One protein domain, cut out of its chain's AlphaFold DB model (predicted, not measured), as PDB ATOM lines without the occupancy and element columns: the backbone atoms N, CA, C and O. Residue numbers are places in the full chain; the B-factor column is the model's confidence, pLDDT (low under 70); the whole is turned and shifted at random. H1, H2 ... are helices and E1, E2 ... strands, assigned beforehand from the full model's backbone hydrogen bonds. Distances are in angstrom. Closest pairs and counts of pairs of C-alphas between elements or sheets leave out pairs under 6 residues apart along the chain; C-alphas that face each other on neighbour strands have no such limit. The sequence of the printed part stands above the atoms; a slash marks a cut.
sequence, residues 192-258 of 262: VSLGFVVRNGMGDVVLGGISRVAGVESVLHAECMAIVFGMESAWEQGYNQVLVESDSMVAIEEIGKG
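Overview. This is residues 192 to 258 of the 262 residues of an uncharacterized protein of Corchorus capsularis (UniProt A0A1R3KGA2). A two-stranded hairpin, E1 and E2, has helix H1 packed over one face, and short helix H2 packs on the first part of H1, away from the strands. The 67 printed residues hold, in order, E1, E2, H1 and H2; the sheet E1 - E2 is antiparallel. The class is mixed; the whole is compact, radius of gyration of the C-alphas 12.2 A, spans 35 by 27 by 18 A.

Arrangement. E1, residues 192 to 199, and E2, residues 205 to 214, form a hairpin; N 194 and O 211 are within hydrogen-bond range, 2.8 A. E1 comes closest to H1, residues 219 to 236, at the C-alphas of Leu 194 and Ala 226, 4.7 A. H1, with residues 220 to 224 alone, touches H2, residues 249 to 258, closest at the C-alphas of Cys 224 and Ala 251, 6.1 A. Their steep tilt is 63 degrees, the same way. H2 is apart from E1 and E2. Every O i to N i+4 pair is within hydrogen-bond range in H1, 5 of 6 in H2.

Along the chain. E1 begins at C-alpha 192 (106.355, 147.164, 79.358); E2 spans 27.4 A, H1 25.8 A. H2 ends at C-alpha 258 (119.325, 148.789, 101.665).

Size, cuts and confidence. The printed part has no cut. The H1 to H2 link is long. Residues 254 to 258 are among those under pLDDT 70.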
ATOM      1  N   VAL A 192     105.518 148.353  79.120       71.62
ATOM      2  CA  VAL A 192     106.355 147.164  79.358       71.62
ATOM      3  C   VAL A 192     105.515 146.028  79.953       71.62
ATOM      4  O   VAL A 192     104.428 146.261  80.483       71.62
ATOM      5  N   SER A 193     105.983 144.784  79.829       78.00
ATOM      6  CA  SER A 193     105.336 143.620  80.452       78.00
ATOM      7  C   SER A 193     106.152 143.164  81.656       78.00
ATOM      8  O   SER A 193     107.322 142.839  81.506       78.00
ATOM      9  N   LEU A 194     105.521 143.134  82.823       79.81
ATOM     10  CA  LEU A 194     106.061 142.581  84.058       79.81
ATOM     11  C   LEU A 194     105.649 141.116  84.154       79.81
ATOM     12  O   LEU A 194     104.521 140.774  83.787       79.81
ATOM     13  N   GLY A 195     106.523 140.263  84.672       81.38
ATOM     14  CA  GLY A 195     106.227 138.852  84.873       81.38
ATOM     15  C   GLY A 195     106.900 138.318  86.125       81.38
ATOM     16  O   GLY A 195     108.022 138.704  86.429       81.38
ATOM     17  N   PHE A 196     106.223 137.419  86.833       87.50
ATOM     18  CA  PHE A 196     106.810 136.703  87.962       87.50
ATOM     19  C   PHE A 196     106.291 135.266  88.043       87.50
ATOM     20  O   PHE A 196     105.209 134.937  87.543       87.50
ATOM     21  N   VAL A 197     107.063 134.418  88.721       92.19
ATOM     22  CA  VAL A 197     106.695 133.046  89.077       92.19
ATOM     23  C   VAL A 197     107.160 132.784  90.508       92.19
ATOM     24  O   VAL A 197     108.319 133.017  90.830       92.19
ATOM     25  N   VAL A 198     106.272 132.268  91.355       87.00
ATOM     26  CA  VAL A 198     106.573 131.832  92.724       87.00
ATOM     27  C   VAL A 198     106.567 130.315  92.765       87.00
ATOM     28  O   VAL A 198     105.656 129.667  92.235       87.00
ATOM     29  N   ARG A 199     107.574 129.746  93.425       89.88
ATOM     30  CA  ARG A 199     107.699 128.305  93.641       89.88
ATOM     31  C   ARG A 199     107.737 127.967  95.126       89.88
ATOM     32  O   ARG A 199     108.207 128.769  95.930       89.88
ATOM     33  N   ASN A 200     107.249 126.781  95.486       88.25
ATOM     34  CA  ASN A 200     107.420 126.235  96.833       88.25
ATOM     35  C   ASN A 200     108.819 125.600  97.006       88.25
ATOM     36  O   ASN A 200     109.583 125.464  96.049       88.25
ATOM     37  N   GLY A 201     109.143 125.146  98.221       85.69
ATOM     38  CA  GLY A 201     110.418 124.471  98.517       85.69
ATOM     39  C   GLY A 201     110.619 123.112  97.827       85.69
ATOM     40  O   GLY A 201     111.713 122.561  97.894       85.69
ATOM     41  N   MET A 202     109.593 122.571  97.165       89.56
ATOM     42  CA  MET A 202     109.677 121.364  96.333       89.56
ATOM     43  C   MET A 202     109.903 121.692  94.846       89.56
ATOM     44  O   MET A 202     110.131 120.787  94.049       89.56
ATOM     45  N   GLY A 203     109.886 122.978  94.474       82.75
ATOM     46  CA  GLY A 203     110.058 123.453  93.101       82.75
ATOM     47  C   GLY A 203     108.759 123.581  92.298       82.75
ATOM     48  O   GLY A 203     108.820 123.984  91.134       82.75
ATOM     49  N   ASP A 204     107.596 123.296  92.891       88.69
ATOM     50  CA  ASP A 204     106.307 123.438  92.209       88.69
ATOM     51  C   ASP A 204     105.933 124.911  92.069       88.69
ATOM     52  O   ASP A 204     106.088 125.692  93.010       88.69
ATOM     53  N   VAL A 205     105.382 125.289  90.915       88.75
ATOM     54  CA  VAL A 205     104.841 126.635  90.696       88.75
ATOM     55  C   VAL A 205     103.536 126.786  91.470       88.75
ATOM     56  O   VAL A 205     102.563 126.088  91.192       88.75
ATOM     57  N   VAL A 206     103.515 127.725  92.414       89.88
ATOM     58  CA  VAL A 206     102.345 128.010  93.261       89.88
ATOM     59  C   VAL A 206     101.624 129.293  92.862       89.88
ATOM     60  O   VAL A 206     100.430 129.422  93.114       89.88
ATOM     61  N   LEU A 207     102.325 130.230  92.217       84.38
ATOM     62  CA  LEU A 207     101.751 131.480  91.729       84.38
ATOM     63  C   LEU A 207     102.531 131.971  90.509       84.38
ATOM     64  O   LEU A 207     103.731 131.745  90.392       84.38
ATOM     65  N   GLY A 208     101.858 132.667  89.605       87.38
ATOM     66  CA  GLY A 208     102.507 133.383  88.520       87.38
ATOM     67  C   GLY A 208     101.589 134.475  88.007       87.38
ATOM     68  O   GLY A 208     100.365 134.342  88.062       87.38
ATOM     69  N   GLY A 209     102.179 135.552  87.517       77.19
ATOM     70  CA  GLY A 209     101.424 136.705  87.057       77.19
ATOM     71  C   GLY A 209     102.161 137.435  85.957       77.19
ATOM     72  O   GLY A 209     103.389 137.453  85.913       77.19
ATOM     73  N   ILE A 210     101.381 138.027  85.057       80.44
ATOM     74  CA  ILE A 210     101.870 138.922  84.014       80.44
ATOM     75  C   ILE A 210     101.018 140.182  84.074       80.44
ATOM     76  O   ILE A 210      99.791 140.097  84.125       80.44
ATOM     77  N   SER A 211     101.661 141.343  84.031       73.88
ATOM     78  CA  SER A 211     100.982 142.634  83.956       73.88
ATOM     79  C   SER A 211     101.610 143.498  82.874       73.88
ATOM     80  O   SER A 211     102.774 143.327  82.526       73.88
ATOM     81  N   ARG A 212     100.835 144.423  82.309       78.94
ATOM     82  CA  ARG A 212     101.332 145.415  81.354       78.94
ATOM     83  C   ARG A 212     101.220 146.790  81.982       78.94
ATOM     84  O   ARG A 212     100.120 147.200  82.336       78.94
ATOM     85  N   VAL A 213     102.339 147.496  82.082       62.66
ATOM     86  CA  VAL A 213     102.414 148.802  82.748       62.66
ATOM     87  C   VAL A 213     102.997 149.836  81.805       62.66
ATOM     88  O   VAL A 213     103.957 149.547  81.099       62.66
ATOM     89  N   ALA A 214     102.383 151.018  81.763       70.06
ATOM     90  CA  ALA A 214     102.849 152.141  80.961       70.06
ATOM     91  C   ALA A 214     103.734 153.098  81.780       70.06
ATOM     92  O   ALA A 214     103.583 153.161  82.994       70.06
ATOM     93  N   GLY A 215     104.596 153.877  81.120       57.75
ATOM     94  CA  GLY A 215     105.386 154.941  81.759       57.75
ATOM     95  C   GLY A 215     106.701 154.471  82.382       57.75
ATOM     96  O   GLY A 215     107.189 155.086  83.322       57.75
ATOM     97  N   VAL A 216     107.269 153.373  81.881       57.28
ATOM     98  CA  VAL A 216     108.539 152.849  82.388       57.28
ATOM     99  C   VAL A 216     109.710 153.462  81.626       57.28
ATOM    100  O   VAL A 216     109.842 153.295  80.418       57.28
ATOM    101  N   GLU A 217     110.546 154.186  82.365       50.91
ATOM    102  CA  GLU A 217     111.616 155.041  81.832       50.91
ATOM    103  C   GLU A 217     112.928 154.289  81.551       50.91
ATOM    104  O   GLU A 217     113.794 154.795  80.840       50.91
ATOM    105  N   SER A 218     113.107 153.083  82.105       58.22
ATOM    106  CA  SER A 218     114.315 152.277  81.893       58.22
ATOM    107  C   SER A 218     114.086 150.780  82.112       58.22
ATOM    108  O   SER A 218     113.132 150.369  82.772       58.22
ATOM    109  N   VAL A 219     115.003 149.953  81.599       75.50
ATOM    110  CA  VAL A 219     115.007 148.497  81.837       75.50
ATOM    111  C   VAL A 219     115.131 148.191  83.333       75.50
ATOM    112  O   VAL A 219     114.388 147.367  83.843       75.50
ATOM    113  N   LEU A 220     115.986 148.916  84.061       67.81
ATOM    114  CA  LEU A 220     116.127 148.759  85.513       67.81
ATOM    115  C   LEU A 220     114.814 149.061  86.255       67.81
ATOM    116  O   LEU A 220     114.438 148.329  87.164       67.81
ATOM    117  N   HIS A 221     114.088 150.103  85.839       62.62
ATOM    118  CA  HIS A 221     112.770 150.431  86.384       62.62
ATOM    119  C   HIS A 221     111.762 149.295  86.111       62.62
ATOM    120  O   HIS A 221     111.038 148.900  87.023       62.62
ATOM    121  N   ALA A 222     111.765 148.703  84.910       74.25
ATOM    122  CA  ALA A 222     110.917 147.549  84.589       74.25
ATOM    123  C   ALA A 222     111.221 146.329  85.479       74.25
ATOM    124  O   ALA A 222     110.296 145.716  86.010       74.25
ATOM    125  N   GLU A 223     112.502 146.010  85.675       77.25
ATOM    126  CA  GLU A 223     112.956 144.887  86.507       77.25
ATOM    127  C   GLU A 223     112.553 145.067  87.975       77.25
ATOM    128  O   GLU A 223     111.952 144.177  88.580       77.25
ATOM    129  N   CYS A 224     112.785 146.257  88.538       67.62
ATOM    130  CA  CYS A 224     112.358 146.571  89.901       67.62
ATOM    131  C   CYS A 224     110.831 146.470  90.056       67.62
ATOM    132  O   CYS A 224     110.348 145.903  91.036       67.62
ATOM    133  N   MET A 225     110.059 146.962  89.080       68.75
ATOM    134  CA  MET A 225     108.597 146.837  89.099       68.75
ATOM    135  C   MET A 225     108.127 145.383  88.994       68.75
ATOM    136  O   MET A 225     107.142 145.026  89.635       68.75
ATOM    137  N   ALA A 226     108.806 144.535  88.215       79.75
ATOM    138  CA  ALA A 226     108.467 143.117  88.105       79.75
ATOM    139  C   ALA A 226     108.702 142.371  89.428       79.75
ATOM    140  O   ALA A 226     107.855 141.573  89.839       79.75
ATOM    141  N   ILE A 227     109.797 142.689  90.126       75.50
ATOM    142  CA  ILE A 227     110.095 142.161  91.464       75.50
ATOM    143  C   ILE A 227     109.016 142.587  92.469       75.50
ATOM    144  O   ILE A 227     108.454 141.732  93.156       75.50
ATOM    145  N   VAL A 228     108.679 143.881  92.523       76.00
ATOM    146  CA  VAL A 228     107.634 144.405  93.423       76.00
ATOM    147  C   VAL A 228     106.286 143.746  93.136       76.00
ATOM    148  O   VAL A 228     105.646 143.244  94.056       76.00
ATOM    149  N   PHE A 229     105.900 143.650  91.863       80.56
ATOM    150  CA  PHE A 229     104.655 143.007  91.447       80.56
ATOM    151  C   PHE A 229     104.574 141.536  91.895       80.56
ATOM    152  O   PHE A 229     103.528 141.085  92.370       80.56
ATOM    153  N   GLY A 230     105.679 140.790  91.794       77.81
ATOM    154  CA  GLY A 230     105.749 139.416  92.293       77.81
ATOM    155  C   GLY A 230     105.680 139.313  93.816       77.81
ATOM    156  O   GLY A 230     105.010 138.418  94.335       77.81
ATOM    157  N   MET A 231     106.320 140.237  94.535       75.38
ATOM    158  CA  MET A 231     106.300 140.280  96.001       75.38
ATOM    159  C   MET A 231     104.921 140.641  96.558       75.38
ATOM    160  O   MET A 231     104.444 139.957  97.461       75.38
ATOM    161  N   GLU A 232     104.260 141.664  96.010       75.12
ATOM    162  CA  GLU A 232     102.895 142.049  96.396       75.12
ATOM    163  C   GLU A 232     101.922 140.891  96.168       75.12
ATOM    164  O   GLU A 232     101.183 140.507  97.075       75.12
ATOM    165  N   SER A 233     102.010 140.249  95.000       80.44
ATOM    166  CA  SER A 233     101.173 139.094  94.671       80.44
ATOM    167  C   SER A 233     101.412 137.907  95.614       80.44
ATOM    168  O   SER A 233     100.476 137.184  95.955       80.44
ATOM    169  N   ALA A 234     102.654 137.683  96.053       78.94
ATOM    170  CA  ALA A 234     102.967 136.646  97.033       78.94
ATOM    171  C   ALA A 234     102.415 136.993  98.430       78.94
ATOM    172  O   ALA A 234     101.847 136.127  99.101       78.94
ATOM    173  N   TRP A 235     102.517 138.260  98.843       78.88
ATOM    174  CA  TRP A 235     102.002 138.744 100.125       78.88
ATOM    175  C   TRP A 235     100.475 138.633 100.199       78.88
ATOM    176  O   TRP A 235      99.942 138.144 101.196       78.88
ATOM    177  N   GLU A 236      99.760 139.006  99.134       82.25
ATOM    178  CA  GLU A 236      98.298 138.866  99.047       82.25
ATOM    179  C   GLU A 236      97.829 137.413  99.231       82.25
ATOM    180  O   GLU A 236      96.740 137.170  99.752       82.25
ATOM    181  N   GLN A 237      98.664 136.441  98.854       85.69
ATOM    182  CA  GLN A 237      98.412 135.008  99.041       85.69
ATOM    183  C   GLN A 237      98.935 134.462 100.385       85.69
ATOM    184  O   GLN A 237      98.858 133.260 100.638       85.69
ATOM    185  N   GLY A 238      99.449 135.327 101.267       84.69
ATOM    186  CA  GLY A 238      99.913 134.982 102.614       84.69
ATOM    187  C   GLY A 238     101.361 134.486 102.702       84.69
ATOM    188  O   GLY A 238     101.771 133.991 103.757       84.69
ATOM    189  N   TYR A 239     102.152 134.605 101.631       81.38
ATOM    190  CA  TYR A 239     103.567 134.223 101.631       81.38
ATOM    191  C   TYR A 239     104.441 135.373 102.147       81.38
ATOM    192  O   TYR A 239     104.873 136.239 101.392       81.38
ATOM    193  N   ASN A 240     104.741 135.359 103.447       74.06
ATOM    194  CA  ASN A 240     105.478 136.446 104.114       74.06
ATOM    195  C   ASN A 240     107.005 136.238 104.155       74.06
ATOM    196  O   ASN A 240     107.737 137.099 104.635       74.06
ATOM    197  N   GLN A 241     107.493 135.088 103.681       77.62
ATOM    198  CA  GLN A 241     108.917 134.771 103.588       77.62
ATOM    199  C   GLN A 241     109.210 134.249 102.180       77.62
ATOM    200  O   GLN A 241     108.908 133.100 101.863       77.62
ATOM    201  N   VAL A 242     109.782 135.110 101.339       76.12
ATOM    202  CA  VAL A 242     110.064 134.827  99.926       76.12
ATOM    203  C   VAL A 242     111.542 135.051  99.615       76.12
ATOM    204  O   VAL A 242     112.147 136.015 100.085       76.12
ATOM    205  N   LEU A 243     112.127 134.144  98.832       83.62
ATOM    206  CA  LEU A 243     113.428 134.340  98.194       83.62
ATOM    207  C   LEU A 243     113.173 134.894  96.792       83.62
ATOM    208  O   LEU A 243     112.414 134.299  96.030       83.62
ATOM    209  N   VAL A 244     113.784 136.032  96.475       78.25
ATOM    210  CA  VAL A 244     113.634 136.692  95.176       78.25
ATOM    211  C   VAL A 244     114.854 136.386  94.316       78.25
ATOM    212  O   VAL A 244     115.984 136.617  94.741       78.25
ATOM    213  N   GLU A 245     114.609 135.905  93.102       86.69
ATOM    214  CA  GLU A 245     115.619 135.676  92.068       86.69
ATOM    215  C   GLU A 245     115.236 136.482  90.819       86.69
ATOM    216  O   GLU A 245     114.072 136.498  90.417       86.69
ATOM    217  N   SER A 246     116.211 137.159  90.210       83.19
ATOM    218  CA  SER A 246     116.070 137.899  88.950       83.19
ATOM    219  C   SER A 246     117.350 137.723  88.129       83.19
ATOM    220  O   SER A 246     118.433 137.540  88.689       83.19
ATOM    221  N   ASP A 247     117.225 137.762  86.805       85.81
ATOM    222  CA  ASP A 247     118.339 137.785  85.852       85.81
ATOM    223  C   ASP A 247     119.006 139.171  85.748       85.81
ATOM    224  O   ASP A 247     120.080 139.304  85.154       85.81
ATOM    225  N   SER A 248     118.432 140.191  86.393       81.50
ATOM    226  CA  SER A 248     119.015 141.523  86.526       81.50
ATOM    227  C   SER A 248     119.874 141.641  87.787       81.50
ATOM    228  O   SER A 248     119.409 142.010  88.867       81.50
ATOM    229  N   MET A 249     121.177 141.384  87.634       79.75
ATOM    230  CA  MET A 249     122.162 141.543  88.714       79.75
ATOM    231  C   MET A 249     122.158 142.965  89.302       79.75
ATOM    232  O   MET A 249     122.238 143.127  90.514       79.75
ATOM    233  N   VAL A 250     121.965 143.988  88.459       71.62
ATOM    234  CA  VAL A 250     121.896 145.398  88.884       71.62
ATOM    235  C   VAL A 250     120.672 145.655  89.770       71.62
ATOM    236  O   VAL A 250     120.792 146.325  90.789       71.62
ATOM    237  N   ALA A 251     119.502 145.094  89.436       65.06
ATOM    238  CA  ALA A 251     118.305 145.246  90.267       65.06
ATOM    239  C   ALA A 251     118.474 144.568  91.638       65.06
ATOM    240  O   ALA A 251     118.110 145.143  92.664       65.06
ATOM    241  N   ILE A 252     119.076 143.373  91.666       74.81
ATOM    242  CA  ILE A 252     119.367 142.646  92.909       74.81
ATOM    243  C   ILE A 252     120.365 143.413  93.789       74.81
ATOM    244  O   ILE A 252     120.153 143.517  95.000       74.81
ATOM    245  N   GLU A 253     121.421 143.982  93.203       73.69
ATOM    246  CA  GLU A 253     122.408 144.790  93.928       73.69
ATOM    247  C   GLU A 253     121.800 146.078  94.502       73.69
ATOM    248  O   GLU A 253     122.022 146.379  95.674       73.69
ATOM    249  N   GLU A 254     120.999 146.818  93.727       62.50
ATOM    250  CA  GLU A 254     120.348 148.052  94.197       62.50
ATOM    251  C   GLU A 254     119.360 147.799  95.348       62.50
ATOM    252  O   GLU A 254     119.327 148.561  96.314       62.50
ATOM    253  N   ILE A 255     118.605 146.694  95.305       59.84
ATOM    254  CA  ILE A 255     117.716 146.284  96.406       59.84
ATOM    255  C   ILE A 255     118.535 145.834  97.629       59.84
ATOM    256  O   ILE A 255     118.175 146.125  98.773       59.84
ATOM    257  N   GLY A 256     119.652 145.138  97.400       55.50
ATOM    258  CA  GLY A 256     120.540 144.629  98.446       55.50
ATOM    259  C   GLY A 256     121.252 145.723  99.245       55.50
ATOM    260  O   GLY A 256     121.425 145.562 100.455       55.50
ATOM    261  N   LYS A 257     121.585 146.858  98.614       58.31
ATOM    262  CA  LYS A 257     122.243 148.013  99.261       58.31
ATOM    263  C   LYS A 257     121.471 148.566 100.465       58.31
ATOM    264  O   LYS A 257     122.085 149.130 101.364       58.31
ATOM    265  N   GLY A 258     120.153 148.363 100.531       48.12
ATOM    266  CA  GLY A 258     119.325 148.789 101.665       48.12
ATOM    267  C   GLY A 258     119.542 148.005 102.968       48.12
ATOM    268  O   GLY A 258     119.069 148.453 104.010       48.12
TER     269      GLY A 258